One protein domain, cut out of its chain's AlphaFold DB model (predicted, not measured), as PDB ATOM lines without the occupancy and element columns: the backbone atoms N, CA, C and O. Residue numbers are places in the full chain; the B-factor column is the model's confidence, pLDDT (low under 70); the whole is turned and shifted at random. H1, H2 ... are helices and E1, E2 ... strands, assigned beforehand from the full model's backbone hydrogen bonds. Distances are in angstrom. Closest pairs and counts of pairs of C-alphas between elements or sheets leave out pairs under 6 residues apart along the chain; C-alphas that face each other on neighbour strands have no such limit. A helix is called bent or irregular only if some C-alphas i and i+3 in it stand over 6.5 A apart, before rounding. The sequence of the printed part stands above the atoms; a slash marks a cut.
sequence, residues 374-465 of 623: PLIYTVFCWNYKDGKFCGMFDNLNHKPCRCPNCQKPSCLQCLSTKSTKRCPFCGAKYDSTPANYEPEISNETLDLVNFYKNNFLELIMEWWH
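AT A GLANCE: This is residues 374 to 465 of the 623 residues of the protein "RING-type domain-containing protein" of Caenorhabditis nigoni (UniProt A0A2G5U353). Two small strand hairpins, E1 with E2 and E3 with E4, form the body with short helices H1 and H2, E1 next to E4. At one end residues 416 to 442 loop out; H3 then runs past E3 and H1 toward H4, whose residues 456 to 458 and 460 to 465 stick out at the other end. The printed part has 92 residues with four named helices and four named strands, in the order H1 E1 E2 E3 E4 H2 H3 H4, class mixed, both sheets antiparallel. It is compact, radius of gyration of the C-alphas 14.0 A, yet elongated, spanning 46 by 27 by 21 A.

IN THESE COORDINATES: H1, residues 374 to 379, begins at C-alpha 374 (99.944, 132.845, 140.971) and is irregular: C-alphas 374 and 377 are 7.3 A apart. E1 is residues 380 to 385, 13.6 A long; E2, 388 to 392; E3, 400 to 402; E4, 409 to 411; H2, 412 to 415. H3, residues 443 to 454, is 16.3 A long, and H4, residues 456 to 465, 14.4 A, ending at C-alpha 465 (102.232, 122.013, 150.050).

HOW THE PARTS SIT: H1 touches H3, whose residues 445 to 449 alone take part, the closest C-alphas being Val 379 and Val 449, 5.8 A; they run opposite ways at a steep tilt of 69 degrees, only just short of about perpendicular. In hairpin E1 and E2, N 381 and O 391, 2.9 A, are within hydrogen-bond range; in hairpin E3 and E4, N 401 and O 410, 2.8 A. The closest C-alphas of E1 and E4 are Cys 381 and Ser 410, 5.4 A; of E3 and H2, Cys 401 and Leu 412, 5.9 A. H3 and H4 are close but not clearly touching, Tyr 452 and Leu 459 having the closest C-alphas, 7.3 A. Every O i to N i+4 pair is within range in H3 and H4; H1 has 0 of 2, but 2 of 3 O i to N i+3 pairs, and H2 is too short for an i+4 pair.

THE WHOLE: The C-alphas farthest apart, Ala 435 and His 465, are 47.9 A apart. The printed part has no cut; the link from H2 to H3 is long. pLDDT is under 70 at residues 384 to 390, 417 to 419 and 432 to 436.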
ATOM      1  N   PRO A 374      99.257 132.393 142.187       78.75
ATOM      2  CA  PRO A 374      99.944 132.845 140.971       78.75
ATOM      3  C   PRO A 374     100.088 134.377 140.838       78.75
ATOM      4  O   PRO A 374     100.975 134.851 140.130       78.75
ATOM      5  N   LEU A 375      99.253 135.167 141.526       84.44
ATOM      6  CA  LEU A 375      99.259 136.633 141.467       84.44
ATOM      7  C   LEU A 375     100.181 137.300 142.496       84.44
ATOM      8  O   LEU A 375     100.278 138.524 142.503       84.44
ATOM      9  N   ILE A 376     100.907 136.548 143.331       87.62
ATOM     10  CA  ILE A 376     101.812 137.140 144.338       87.62
ATOM     11  C   ILE A 376     102.765 138.160 143.700       87.62
ATOM     12  O   ILE A 376     103.099 139.177 144.299       87.62
ATOM     13  N   TYR A 377     103.190 137.935 142.459       85.38
ATOM     14  CA  TYR A 377     104.119 138.832 141.783       85.38
ATOM     15  C   TYR A 377     103.526 140.210 141.469       85.38
ATOM     16  O   TYR A 377     104.279 141.159 141.262       85.38
ATOM     17  N   THR A 378     102.203 140.362 141.423       86.81
ATOM     18  CA  THR A 378     101.559 141.625 141.044       86.81
ATOM     19  C   THR A 378     101.401 142.596 142.209       86.81
ATOM     20  O   THR A 378     101.038 143.739 141.958       86.81
ATOM     21  N   VAL A 379     101.703 142.192 143.451       90.62
ATOM     22  CA  VAL A 379     101.608 143.056 144.648       90.62
ATOM     23  C   VAL A 379     102.936 143.693 145.073       90.62
ATOM     24  O   VAL A 379     103.037 144.281 146.151       90.62
ATOM     25  N   PHE A 380     103.963 143.599 144.226       87.94
ATOM     26  CA  PHE A 380     105.289 144.154 144.487       87.94
ATOM     27  C   PHE A 380     105.711 145.174 143.436       87.94
ATOM     28  O   PHE A 380     105.477 145.009 142.236       87.94
ATOM     29  N   CYS A 381     106.456 146.182 143.885       85.25
ATOM     30  CA  CYS A 381     107.219 147.042 143.002       85.25
ATOM     31  C   CYS A 381     108.579 146.402 142.688       85.25
ATOM     32  O   CYS A 381     109.457 146.268 143.545       85.25
ATOM     33  N   TRP A 382     108.772 146.048 141.420       81.25
ATOM     34  CA  TRP A 382     109.950 145.319 140.942       81.25
ATOM     35  C   TRP A 382     111.141 146.206 140.562       81.25
ATOM     36  O   TRP A 382     112.136 145.712 140.035       81.25
ATOM     37  N   ASN A 383     111.068 147.511 140.825       77.69
ATOM     38  CA  ASN A 383     112.217 148.390 140.637       77.69
ATOM     39  C   ASN A 383     113.300 148.060 141.668       77.69
ATOM     40  O   ASN A 383     113.055 148.097 142.871       77.69
ATOM     41  N   TYR A 384     114.496 147.728 141.193       61.53
ATOM     42  CA  TYR A 384     115.620 147.332 142.035       61.53
ATOM     43  C   TYR A 384     116.444 148.561 142.432       61.53
ATOM     44  O   TYR A 384     116.821 149.356 141.570       61.53
ATOM     45  N   LYS A 385     116.730 148.725 143.725       57.03
ATOM     46  CA  LYS A 385     117.671 149.726 144.247       57.03
ATOM     47  C   LYS A 385     118.623 149.034 145.221       57.03
ATOM     48  O   LYS A 385     118.162 148.315 146.103       57.03
ATOM     49  N   ASP A 386     119.931 149.216 145.044       47.91
ATOM     50  CA  ASP A 386     120.980 148.795 145.992       47.91
ATOM     51  C   ASP A 386     120.836 147.353 146.518       47.91
ATOM     52  O   ASP A 386     120.918 147.086 147.717       47.91
ATOM     53  N   GLY A 387     120.560 146.392 145.631       50.31
ATOM     54  CA  GLY A 387     120.455 144.988 146.042       50.31
ATOM     55  C   GLY A 387     119.067 144.545 146.531       50.31
ATOM     56  O   GLY A 387     118.902 143.388 146.922       50.31
ATOM     57  N   LYS A 388     118.064 145.435 146.548       53.56
ATOM     58  CA  LYS A 388     116.724 145.167 147.096       53.56
ATOM     59  C   LYS A 388     115.614 145.626 146.145       53.56
ATOM     60  O   LYS A 388     115.739 146.600 145.409       53.56
ATOM     61  N   PHE A 389     114.507 144.893 146.167       59.91
ATOM     62  CA  PHE A 389     113.272 145.227 145.455       59.91
ATOM     63  C   PHE A 389     112.603 146.394 146.178       59.91
ATOM     64  O   PHE A 389     112.704 146.474 147.402       59.91
ATOM     65  N   CYS A 390     111.904 147.260 145.443       57.94
ATOM     66  CA  CYS A 390     111.218 148.433 145.994       57.94
ATOM     67  C   CYS A 390     110.107 148.076 147.008       57.94
ATOM     68  O   CYS A 390     109.610 148.963 147.688       57.94
ATOM     69  N   GLY A 391     109.779 146.791 147.170       77.69
ATOM     70  CA  GLY A 391     108.947 146.281 148.261       77.69
ATOM     71  C   GLY A 391     107.515 145.980 147.836       77.69
ATOM     72  O   GLY A 391     107.145 146.165 146.674       77.69
ATOM     73  N   MET A 392     106.738 145.445 148.777       87.88
ATOM     74  CA  MET A 392     105.293 145.256 148.623       87.88
ATOM     75  C   MET A 392     104.620 146.631 148.516       87.88
ATOM     76  O   MET A 392     105.089 147.581 149.142       87.88
ATOM     77  N   PHE A 393     103.569 146.753 147.708       90.62
ATOM     78  CA  PHE A 393     102.842 148.020 147.592       90.62
ATOM     79  C   PHE A 393     102.152 148.404 148.909       90.62
ATOM     80  O   PHE A 393     101.761 147.539 149.692       90.62
ATOM     81  N   ASP A 394     101.994 149.709 149.131       85.38
ATOM     82  CA  ASP A 394     101.392 150.289 150.334       85.38
ATOM     83  C   ASP A 394     100.498 151.497 149.999       85.38
ATOM     84  O   ASP A 394     100.457 151.969 148.865       85.38
ATOM     85  N   ASN A 395      99.778 152.019 150.995       82.75
ATOM     86  CA  ASN A 395      98.954 153.226 150.853       82.75
ATOM     87  C   ASN A 395      99.753 154.536 151.010       82.75
ATOM     88  O   ASN A 395      99.156 155.609 151.113       82.75
ATOM     89  N   LEU A 396     101.087 154.474 151.038       81.38
ATOM     90  CA  LEU A 396     101.976 155.607 151.291       81.38
ATOM     91  C   LEU A 396     102.673 156.046 149.995       81.38
ATOM     92  O   LEU A 396     102.028 156.516 149.058       81.38
ATOM     93  N   ASN A 397     103.999 155.930 149.938       72.75
ATOM     94  CA  ASN A 397     104.800 156.327 148.782       72.75
ATOM     95  C   ASN A 397     104.901 155.201 147.739       72.75
ATOM     96  O   ASN A 397     105.165 155.473 146.563       72.75
ATOM     97  N   HIS A 398     104.640 153.946 148.124       82.88
ATOM     98  CA  HIS A 398     104.634 152.797 147.221       82.88
ATOM     99  C   HIS A 398     103.218 152.427 146.768       82.88
ATOM    100  O   HIS A 398     102.922 151.250 146.571       82.88
ATOM    101  N   LYS A 399     102.356 153.425 146.543       88.88
ATOM    102  CA  LYS A 399     101.023 153.208 145.965       88.88
ATOM    103  C   LYS A 399     101.124 152.506 144.616       88.88
ATOM    104  O   LYS A 399     101.932 152.951 143.791       88.88
ATOM    105  N   PRO A 400     100.345 151.435 144.381       91.25
ATOM    106  CA  PRO A 400     100.395 150.704 143.130       91.25
ATOM    107  C   PRO A 400      99.807 151.563 142.017       91.25
ATOM    108  O   PRO A 400      98.676 152.032 142.099       91.25
ATOM    109  N   CYS A 401     100.583 151.724 140.958       89.12
ATOM    110  CA  CYS A 401     100.212 152.407 139.728       89.12
ATOM    111  C   CYS A 401     100.510 151.486 138.540       89.12
ATOM    112  O   CYS A 401     101.120 150.422 138.687       89.12
ATOM    113  N   ARG A 402     100.134 151.904 137.333       87.38
ATOM    114  CA  ARG A 402     100.436 151.164 136.101       87.38
ATOM    115  C   ARG A 402     101.544 151.847 135.313       87.38
ATOM    116  O   ARG A 402     101.635 153.063 135.275       87.38
ATOM    117  N   CYS A 403     102.424 151.074 134.686       82.88
ATOM    118  CA  CYS A 403     103.377 151.642 133.737       82.88
ATOM    119  C   CYS A 403     102.614 152.208 132.521       82.88
ATOM    120  O   CYS A 403     101.881 151.443 131.898       82.88
ATOM    121  N   PRO A 404     102.834 153.466 132.100       81.81
ATOM    122  CA  PRO A 404     102.114 154.050 130.961       81.81
ATOM    123  C   PRO A 404     102.352 153.302 129.644       81.81
ATOM    124  O   PRO A 404     101.468 153.248 128.798       81.81
ATOM    125  N   ASN A 405     103.523 152.674 129.488       80.81
ATOM    126  CA  ASN A 405     103.887 151.961 128.264       80.81
ATOM    127  C   ASN A 405     103.348 150.517 128.202       80.81
ATOM    128  O   ASN A 405     103.015 150.030 127.132       80.81
ATOM    129  N   CYS A 406     103.294 149.791 129.328       79.38
ATOM    130  CA  CYS A 406     102.941 148.356 129.314       79.38
ATOM    131  C   CYS A 406     101.844 147.937 130.292       79.38
ATOM    132  O   CYS A 406     101.535 146.751 130.389       79.38
ATOM    133  N   GLN A 407     101.292 148.885 131.047       84.94
ATOM    134  CA  GLN A 407     100.211 148.697 132.015       84.94
ATOM    135  C   GLN A 407     100.515 147.722 133.166       84.94
ATOM    136  O   GLN A 407      99.644 147.432 133.983       84.94
ATOM    137  N   LYS A 408     101.757 147.232 133.283       85.19
ATOM    138  CA  LYS A 408     102.187 146.369 134.391       85.19
ATOM    139  C   LYS A 408     102.404 147.160 135.685       85.19
ATOM    140  O   LYS A 408     102.676 148.364 135.607       85.19
ATOM    141  N   PRO A 409     102.317 146.495 136.856       85.50
ATOM    142  CA  PRO A 409     102.424 147.167 138.145       85.50
ATOM    143  C   PRO A 409     103.739 147.942 138.314       85.50
ATOM    144  O   PRO A 409     104.828 147.448 138.028       85.50
ATOM    145  N   SER A 410     103.633 149.168 138.805       87.19
ATOM    146  CA  SER A 410     104.726 150.036 139.254       87.19
ATOM    147  C   SER A 410     104.262 150.762 140.518       87.19
ATOM    148  O   SER A 410     103.136 150.557 140.956       87.19
ATOM    149  N   CYS A 411     105.097 151.607 141.122       87.31
ATOM    150  CA  CYS A 411     104.643 152.479 142.204       87.31
ATOM    151  C   CYS A 411     104.721 153.958 141.841       87.31
ATOM    152  O   CYS A 411     105.554 154.359 141.019       87.31
ATOM    153  N   LEU A 412     103.897 154.760 142.515       85.88
ATOM    154  CA  LEU A 412     103.846 156.214 142.367       85.88
ATOM    155  C   LEU A 412     105.234 156.858 142.493       85.88
ATOM    156  O   LEU A 412     105.645 157.624 141.624       85.88
ATOM    157  N   GLN A 413     106.014 156.474 143.510       83.50
ATOM    158  CA  GLN A 413     107.377 156.982 143.683       83.50
ATOM    159  C   GLN A 413     108.268 156.703 142.461       83.50
ATOM    160  O   GLN A 413     109.070 157.549 142.069       83.50
ATOM    161  N   CYS A 414     108.144 155.526 141.841       82.44
ATOM    162  CA  CYS A 414     108.946 155.179 140.671       82.44
ATOM    163  C   CYS A 414     108.521 155.931 139.406       82.44
ATOM    164  O   CYS A 414     109.387 156.154 138.563       82.44
ATOM    165  N   LEU A 415     107.242 156.306 139.292       81.50
ATOM    166  CA  LEU A 415     106.674 157.056 138.163       81.50
ATOM    167  C   LEU A 415     106.800 158.580 138.298       81.50
ATOM    168  O   LEU A 415     106.514 159.292 137.344       81.50
ATOM    169  N   SER A 416     107.220 159.088 139.459       75.25
ATOM    170  CA  SER A 416     107.402 160.528 139.668       75.25
ATOM    171  C   SER A 416     108.424 161.141 138.690       75.25
ATOM    172  O   SER A 416     109.425 160.510 138.335       75.25
ATOM    173  N   THR A 417     108.184 162.393 138.282       57.62
ATOM    174  CA  THR A 417     108.808 163.135 137.160       57.62
ATOM    175  C   THR A 417     110.333 163.342 137.218       57.62
ATOM    176  O   THR A 417     110.900 163.998 136.352       57.62
ATOM    177  N   LYS A 418     111.040 162.771 138.204       58.69
ATOM    178  CA  LYS A 418     112.511 162.851 138.351       58.69
ATOM    179  C   LYS A 418     113.200 161.481 138.417       58.69
ATOM    180  O   LYS A 418     114.356 161.374 138.821       58.69
ATOM    181  N   SER A 419     112.489 160.413 138.069       63.84
ATOM    182  CA  SER A 419     112.983 159.042 138.167       63.84
ATOM    183  C   SER A 419     113.767 158.628 136.914       63.84
ATOM    184  O   SER A 419     113.185 158.421 135.857       63.84
ATOM    185  N   THR A 420     115.078 158.388 137.039       70.94
ATOM    186  CA  THR A 420     115.898 157.739 135.986       70.94
ATOM    187  C   THR A 420     115.637 156.230 135.868       70.94
ATOM    188  O   THR A 420     116.330 155.512 135.139       70.94
ATOM    189  N   LYS A 421     114.652 155.714 136.616       77.19
ATOM    190  CA  LYS A 421     114.313 154.293 136.652       77.19
ATOM    191  C   LYS A 421     113.645 153.860 135.350       77.19
ATOM    192  O   LYS A 421     112.950 154.624 134.681       77.19
ATOM    193  N   ARG A 422     113.832 152.583 135.036       80.38
ATOM    194  CA  ARG A 422     113.188 151.897 133.918       80.38
ATOM    195  C   ARG A 422     112.125 150.956 134.441       80.38
ATOM    196  O   ARG A 422     112.307 150.343 135.487       80.38
ATOM    197  N   CYS A 423     111.049 150.787 133.689       79.88
ATOM    198  CA  CYS A 423     110.059 149.778 134.003       79.88
ATOM    199  C   CYS A 423     110.705 148.383 134.004       79.88
ATOM    200  O   CYS A 423     111.267 147.987 132.984       79.88
ATOM    201  N   PRO A 424     110.593 147.602 135.091       78.00
ATOM    202  CA  PRO A 424     111.194 146.272 135.158       78.00
ATOM    203  C   PRO A 424     110.537 145.314 134.167       78.00
ATOM    204  O   PRO A 424     111.157 144.340 133.755       78.00
ATOM    205  N   PHE A 425     109.304 145.593 133.741       78.50
ATOM    206  CA  PHE A 425     108.603 144.834 132.716       78.50
ATOM    207  C   PHE A 425     109.059 145.276 131.330       78.50
ATOM    208  O   PHE A 425     109.815 144.549 130.694       78.50
ATOM    209  N   CYS A 426     108.660 146.466 130.868       75.75
ATOM    210  CA  CYS A 426     108.919 146.840 129.481       75.75
ATOM    211  C   CYS A 426     110.333 147.358 129.202       75.75
ATOM    212  O   CYS A 426     110.787 147.231 128.069       75.75
ATOM    213  N   GLY A 427     111.032 147.894 130.206       74.69
ATOM    214  CA  GLY A 427     112.353 148.525 130.094       74.69
ATOM    215  C   GLY A 427     112.324 150.029 129.783       74.69
ATOM    216  O   GLY A 427     113.385 150.658 129.748       74.69
ATOM    217  N   ALA A 428     111.135 150.604 129.562       77.81
ATOM    218  CA  ALA A 428     110.986 152.006 129.194       77.81
ATOM    219  C   ALA A 428     111.364 152.884 130.384       77.81
ATOM    220  O   ALA A 428     111.013 152.560 131.523       77.81
ATOM    221  N   LYS A 429     112.089 153.972 130.131       78.81
ATOM    222  CA  LYS A 429     112.391 154.941 131.182       78.81
ATOM    223  C   LYS A 429     111.109 155.667 131.597       78.81
ATOM    224  O   LYS A 429     110.198 155.845 130.791       78.81
ATOM    225  N   TYR A 430     111.020 156.047 132.866       76.50
ATOM    226  CA  TYR A 430     109.864 156.793 133.369       76.50
ATOM    227  C   TYR A 430     109.968 158.306 133.130       76.50
ATOM    228  O   TYR A 430     108.955 158.995 133.186       76.50
ATOM    229  N   ASP A 431     111.152 158.823 132.800       70.56
ATOM    230  CA  ASP A 431     111.355 160.218 132.387       70.56
ATOM    231  C   ASP A 431     110.775 160.529 130.992       70.56
ATOM    232  O   ASP A 431     110.452 161.676 130.706       70.56
ATOM    233  N   SER A 432     110.561 159.514 130.150       66.62
ATOM    234  CA  SER A 432     109.925 159.633 128.832       66.62
ATOM    235  C   SER A 432     108.396 159.521 128.882       66.62
ATOM    236  O   SER A 432     107.769 159.109 127.904       66.62
ATOM    237  N   THR A 433     107.784 159.788 130.035       65.38
ATOM    238  CA  THR A 433     106.327 159.741 130.191       65.38
ATOM    239  C   THR A 433     105.673 160.999 129.614       65.38
ATOM    240  O   THR A 433     106.256 162.080 129.702       65.38
ATOM    241  N   PRO A 434     104.485 160.894 128.981       67.00
ATOM    242  CA  PRO A 434     103.797 162.060 128.431       67.00
ATOM    243  C   PRO A 434     103.556 163.122 129.509       67.00
ATOM    244  O   PRO A 434     103.175 162.775 130.623       67.00
ATOM    245  N   ALA A 435     103.701 164.406 129.169       65.38
ATOM    246  CA  ALA A 435     103.535 165.511 130.122       65.38
ATOM    247  C   ALA A 435     102.156 165.536 130.819       65.38
ATOM    248  O   ALA A 435     102.048 166.035 131.933       65.38
ATOM    249  N   ASN A 436     101.131 164.944 130.192       68.44
ATOM    250  CA  ASN A 436      99.759 164.856 130.708       68.44
ATOM    251  C   ASN A 436      99.443 163.508 131.386       68.44
ATOM    252  O   ASN A 436      98.276 163.174 131.575       68.44
ATOM    253  N   TYR A 437     100.447 162.676 131.672       73.31
ATOM    254  CA  TYR A 437     100.221 161.393 132.329       73.31
ATOM    255  C   TYR A 437     100.102 161.571 133.846       73.31
ATOM    256  O   TYR A 437     101.094 161.819 134.530       73.31
ATOM    257  N   GLU A 438      98.895 161.372 134.376       78.81
ATOM    258  CA  GLU A 438      98.655 161.263 135.814       78.81
ATOM    259  C   GLU A 438      98.584 159.782 136.224       78.81
ATOM    260  O   GLU A 438      97.738 159.039 135.715       78.81
ATOM    261  N   PRO A 439      99.475 159.301 137.114       81.31
ATOM    262  CA  PRO A 439      99.436 157.919 137.574       81.31
ATOM    263  C   PRO A 439      98.154 157.614 138.360       81.31
ATOM    264  O   PRO A 439      97.971 158.093 139.479       81.31
ATOM    265  N   GLU A 440      97.302 156.750 137.813       87.38
ATOM    266  CA  GLU A 440      96.127 156.237 138.519       87.38
ATOM    267  C   GLU A 440      96.528 155.163 139.549       87.38
ATOM    268  O   GLU A 440      97.349 154.277 139.270       87.38
ATOM    269  N   ILE A 441      95.956 155.245 140.754       88.75
ATOM    270  CA  ILE A 441      96.185 154.271 141.828       88.75
ATOM    271  C   ILE A 441      95.289 153.050 141.603       88.75
ATOM    272  O   ILE A 441      94.071 153.166 141.495       88.75
ATOM    273  N   SER A 442      95.880 151.855 141.582       90.12
ATOM    274  CA  SER A 442      95.140 150.599 141.417       90.12
ATOM    275  C   SER A 442      94.584 150.100 142.753       90.12
ATOM    276  O   SER A 442      95.272 149.391 143.492       90.12
ATOM    277  N   ASN A 443      93.313 150.407 143.028       89.50
ATOM    278  CA  ASN A 443      92.594 149.881 144.198       89.50
ATOM    279  C   ASN A 443      92.549 148.345 144.202       89.50
ATOM    280  O   ASN A 443      92.837 147.733 145.220       89.50
ATOM    281  N   GLU A 444      92.348 147.719 143.040       89.88
ATOM    282  CA  GLU A 444      92.382 146.255 142.880       89.88
ATOM    283  C   GLU A 444      93.686 145.627 143.408       89.88
ATOM    284  O   GLU A 444      93.683 144.562 144.028       89.88
ATOM    285  N   THR A 445      94.824 146.292 143.175       90.38
ATOM    286  CA  THR A 445      96.132 145.817 143.646       90.38
ATOM    287  C   THR A 445      96.288 146.026 145.153       90.38
ATOM    288  O   THR A 445      96.876 145.178 145.823       90.38
ATOM    289  N   LEU A 446      95.749 147.120 145.703       90.75
ATOM    290  CA  LEU A 446      95.727 147.370 147.151       90.75
ATOM    291  C   LEU A 446      94.846 146.359 147.892       90.75
ATOM    292  O   LEU A 446      95.248 145.836 148.932       90.75
ATOM    293  N   ASP A 447      93.687 146.026 147.335       92.62
ATOM    294  CA  ASP A 447      92.807 144.995 147.883       92.62
ATOM    295  C   ASP A 447      93.506 143.636 147.889       92.62
ATOM    296  O   ASP A 447      93.441 142.901 148.873       92.62
ATOM    297  N   LEU A 448      94.261 143.328 146.830       92.69
ATOM    298  CA  LEU A 448      95.065 142.112 146.755       92.69
ATOM    299  C   LEU A 448      96.226 142.105 147.770       92.69
ATOM    300  O   LEU A 448      96.488 141.077 148.395       92.69
ATOM    301  N   VAL A 449      96.893 143.244 147.984       92.88
ATOM    302  CA  VAL A 449      97.901 143.424 149.048       92.88
ATOM    303  C   VAL A 449      97.295 143.094 150.411       92.88
ATOM    304  O   VAL A 449      97.845 142.277 151.152       92.88
ATOM    305  N   ASN A 450      96.147 143.692 150.735       92.75
ATOM    306  CA  ASN A 450      95.466 143.478 152.009       92.75
ATOM    307  C   ASN A 450      94.973 142.036 152.157       92.75
ATOM    308  O   ASN A 450      95.149 141.434 153.215       92.75
ATOM    309  N   PHE A 451      94.442 141.450 151.083       94.62
ATOM    310  CA  PHE A 451      94.058 140.045 151.036       94.62
ATOM    311  C   PHE A 451      95.225 139.126 151.422       94.62
ATOM    312  O   PHE A 451      95.068 138.278 152.301       94.62
ATOM    313  N   TYR A 452      96.414 139.315 150.842       94.44
ATOM    314  CA  TYR A 452      97.573 138.490 151.193       94.44
ATOM    315  C   TYR A 452      98.075 138.720 152.616       94.44
ATOM    316  O   TYR A 452      98.446 137.759 153.287       94.44
ATOM    317  N   LYS A 453      98.073 139.967 153.103       92.38
ATOM    318  CA  LYS A 453      98.455 140.262 154.494       92.38
ATOM    319  C   LYS A 453      97.505 139.607 155.497       92.38
ATOM    320  O   LYS A 453      97.947 139.115 156.532       92.38
ATOM    321  N   ASN A 454      96.210 139.571 155.197       93.25
ATOM    322  CA  ASN A 454      95.214 138.968 156.079       93.25
ATOM    323  C   ASN A 454      95.325 137.440 156.119       93.25
ATOM    324  O   ASN A 454      95.198 136.858 157.196       93.25
ATOM    325  N   ASN A 455      95.672 136.822 154.988       93.69
ATOM    326  CA  ASN A 455      95.737 135.368 154.817       93.69
ATOM    327  C   ASN A 455      97.181 134.823 154.750       93.69
ATOM    328  O   ASN A 455      97.424 133.771 154.165       93.69
ATOM    329  N   PHE A 456      98.170 135.525 155.320       92.25
ATOM    330  CA  PHE A 456      99.589 135.195 155.103       92.25
ATOM    331  C   PHE A 456      99.995 133.797 155.614       92.25
ATOM    332  O   PHE A 456     100.882 133.177 155.029       92.25
ATOM    333  N   LEU A 457      99.366 133.289 156.683       91.44
ATOM    334  CA  LEU A 457      99.631 131.940 157.205       91.44
ATOM    335  C   LEU A 457      99.134 130.861 156.239       91.44
ATOM    336  O   LEU A 457      99.892 129.957 155.891       91.44
ATOM    337  N   GLU A 458      97.896 130.997 155.759       92.00
ATOM    338  CA  GLU A 458      97.322 130.106 154.746       92.00
ATOM    339  C   GLU A 458      98.139 130.155 153.454       92.00
ATOM    340  O   GLU A 458      98.429 129.118 152.867       92.00
ATOM    341  N   LEU A 459      98.610 131.344 153.062       90.69
ATOM    342  CA  LEU A 459      99.484 131.527 151.905       90.69
ATOM    343  C   LEU A 459     100.805 130.754 152.037       90.69
ATOM    344  O   LEU A 459     101.241 130.125 151.074       90.69
ATOM    345  N   ILE A 460     101.446 130.795 153.213       91.12
ATOM    346  CA  ILE A 460     102.671 130.026 153.490       91.12
ATOM    347  C   ILE A 460     102.382 128.527 153.421       91.12
ATOM    348  O   ILE A 460     103.151 127.791 152.800       91.12
ATOM    349  N   MET A 461     101.296 128.076 154.054       90.50
ATOM    350  CA  MET A 461     100.913 126.665 154.066       90.50
ATOM    351  C   MET A 461     100.637 126.154 152.654       90.50
ATOM    352  O   MET A 461     101.195 125.128 152.266       90.50
ATOM    353  N   GLU A 462      99.849 126.886 151.870       88.25
ATOM    354  CA  GLU A 462      99.532 126.526 150.491       88.25
ATOM    355  C   GLU A 462     100.789 126.504 149.626       88.25
ATOM    356  O   GLU A 462     101.046 125.518 148.941       88.25
ATOM    357  N   TRP A 463     101.637 127.536 149.703       89.25
ATOM    358  CA  TRP A 463     102.909 127.549 148.978       89.25
ATOM    359  C   TRP A 463     103.798 126.346 149.345       89.25
ATOM    360  O   TRP A 463     104.420 125.745 148.465       89.25
ATOM    361  N   TRP A 464     103.848 125.960 150.625       89.75
ATOM    362  CA  TRP A 464     104.649 124.823 151.080       89.75
ATOM    363  C   TRP A 464     104.170 123.500 150.468       89.75
ATOM    364  O   TRP A 464     104.990 122.726 149.961       89.75
ATOM    365  N   HIS A 465     102.853 123.272 150.472       88.88
ATOM    366  CA  HIS A 465     102.232 122.013 150.050       88.88
ATOM    367  C   HIS A 465     101.953 121.939 148.546       88.88
ATOM    368  O   HIS A 465     101.810 120.841 148.016       88.88
TER     369      HIS A 465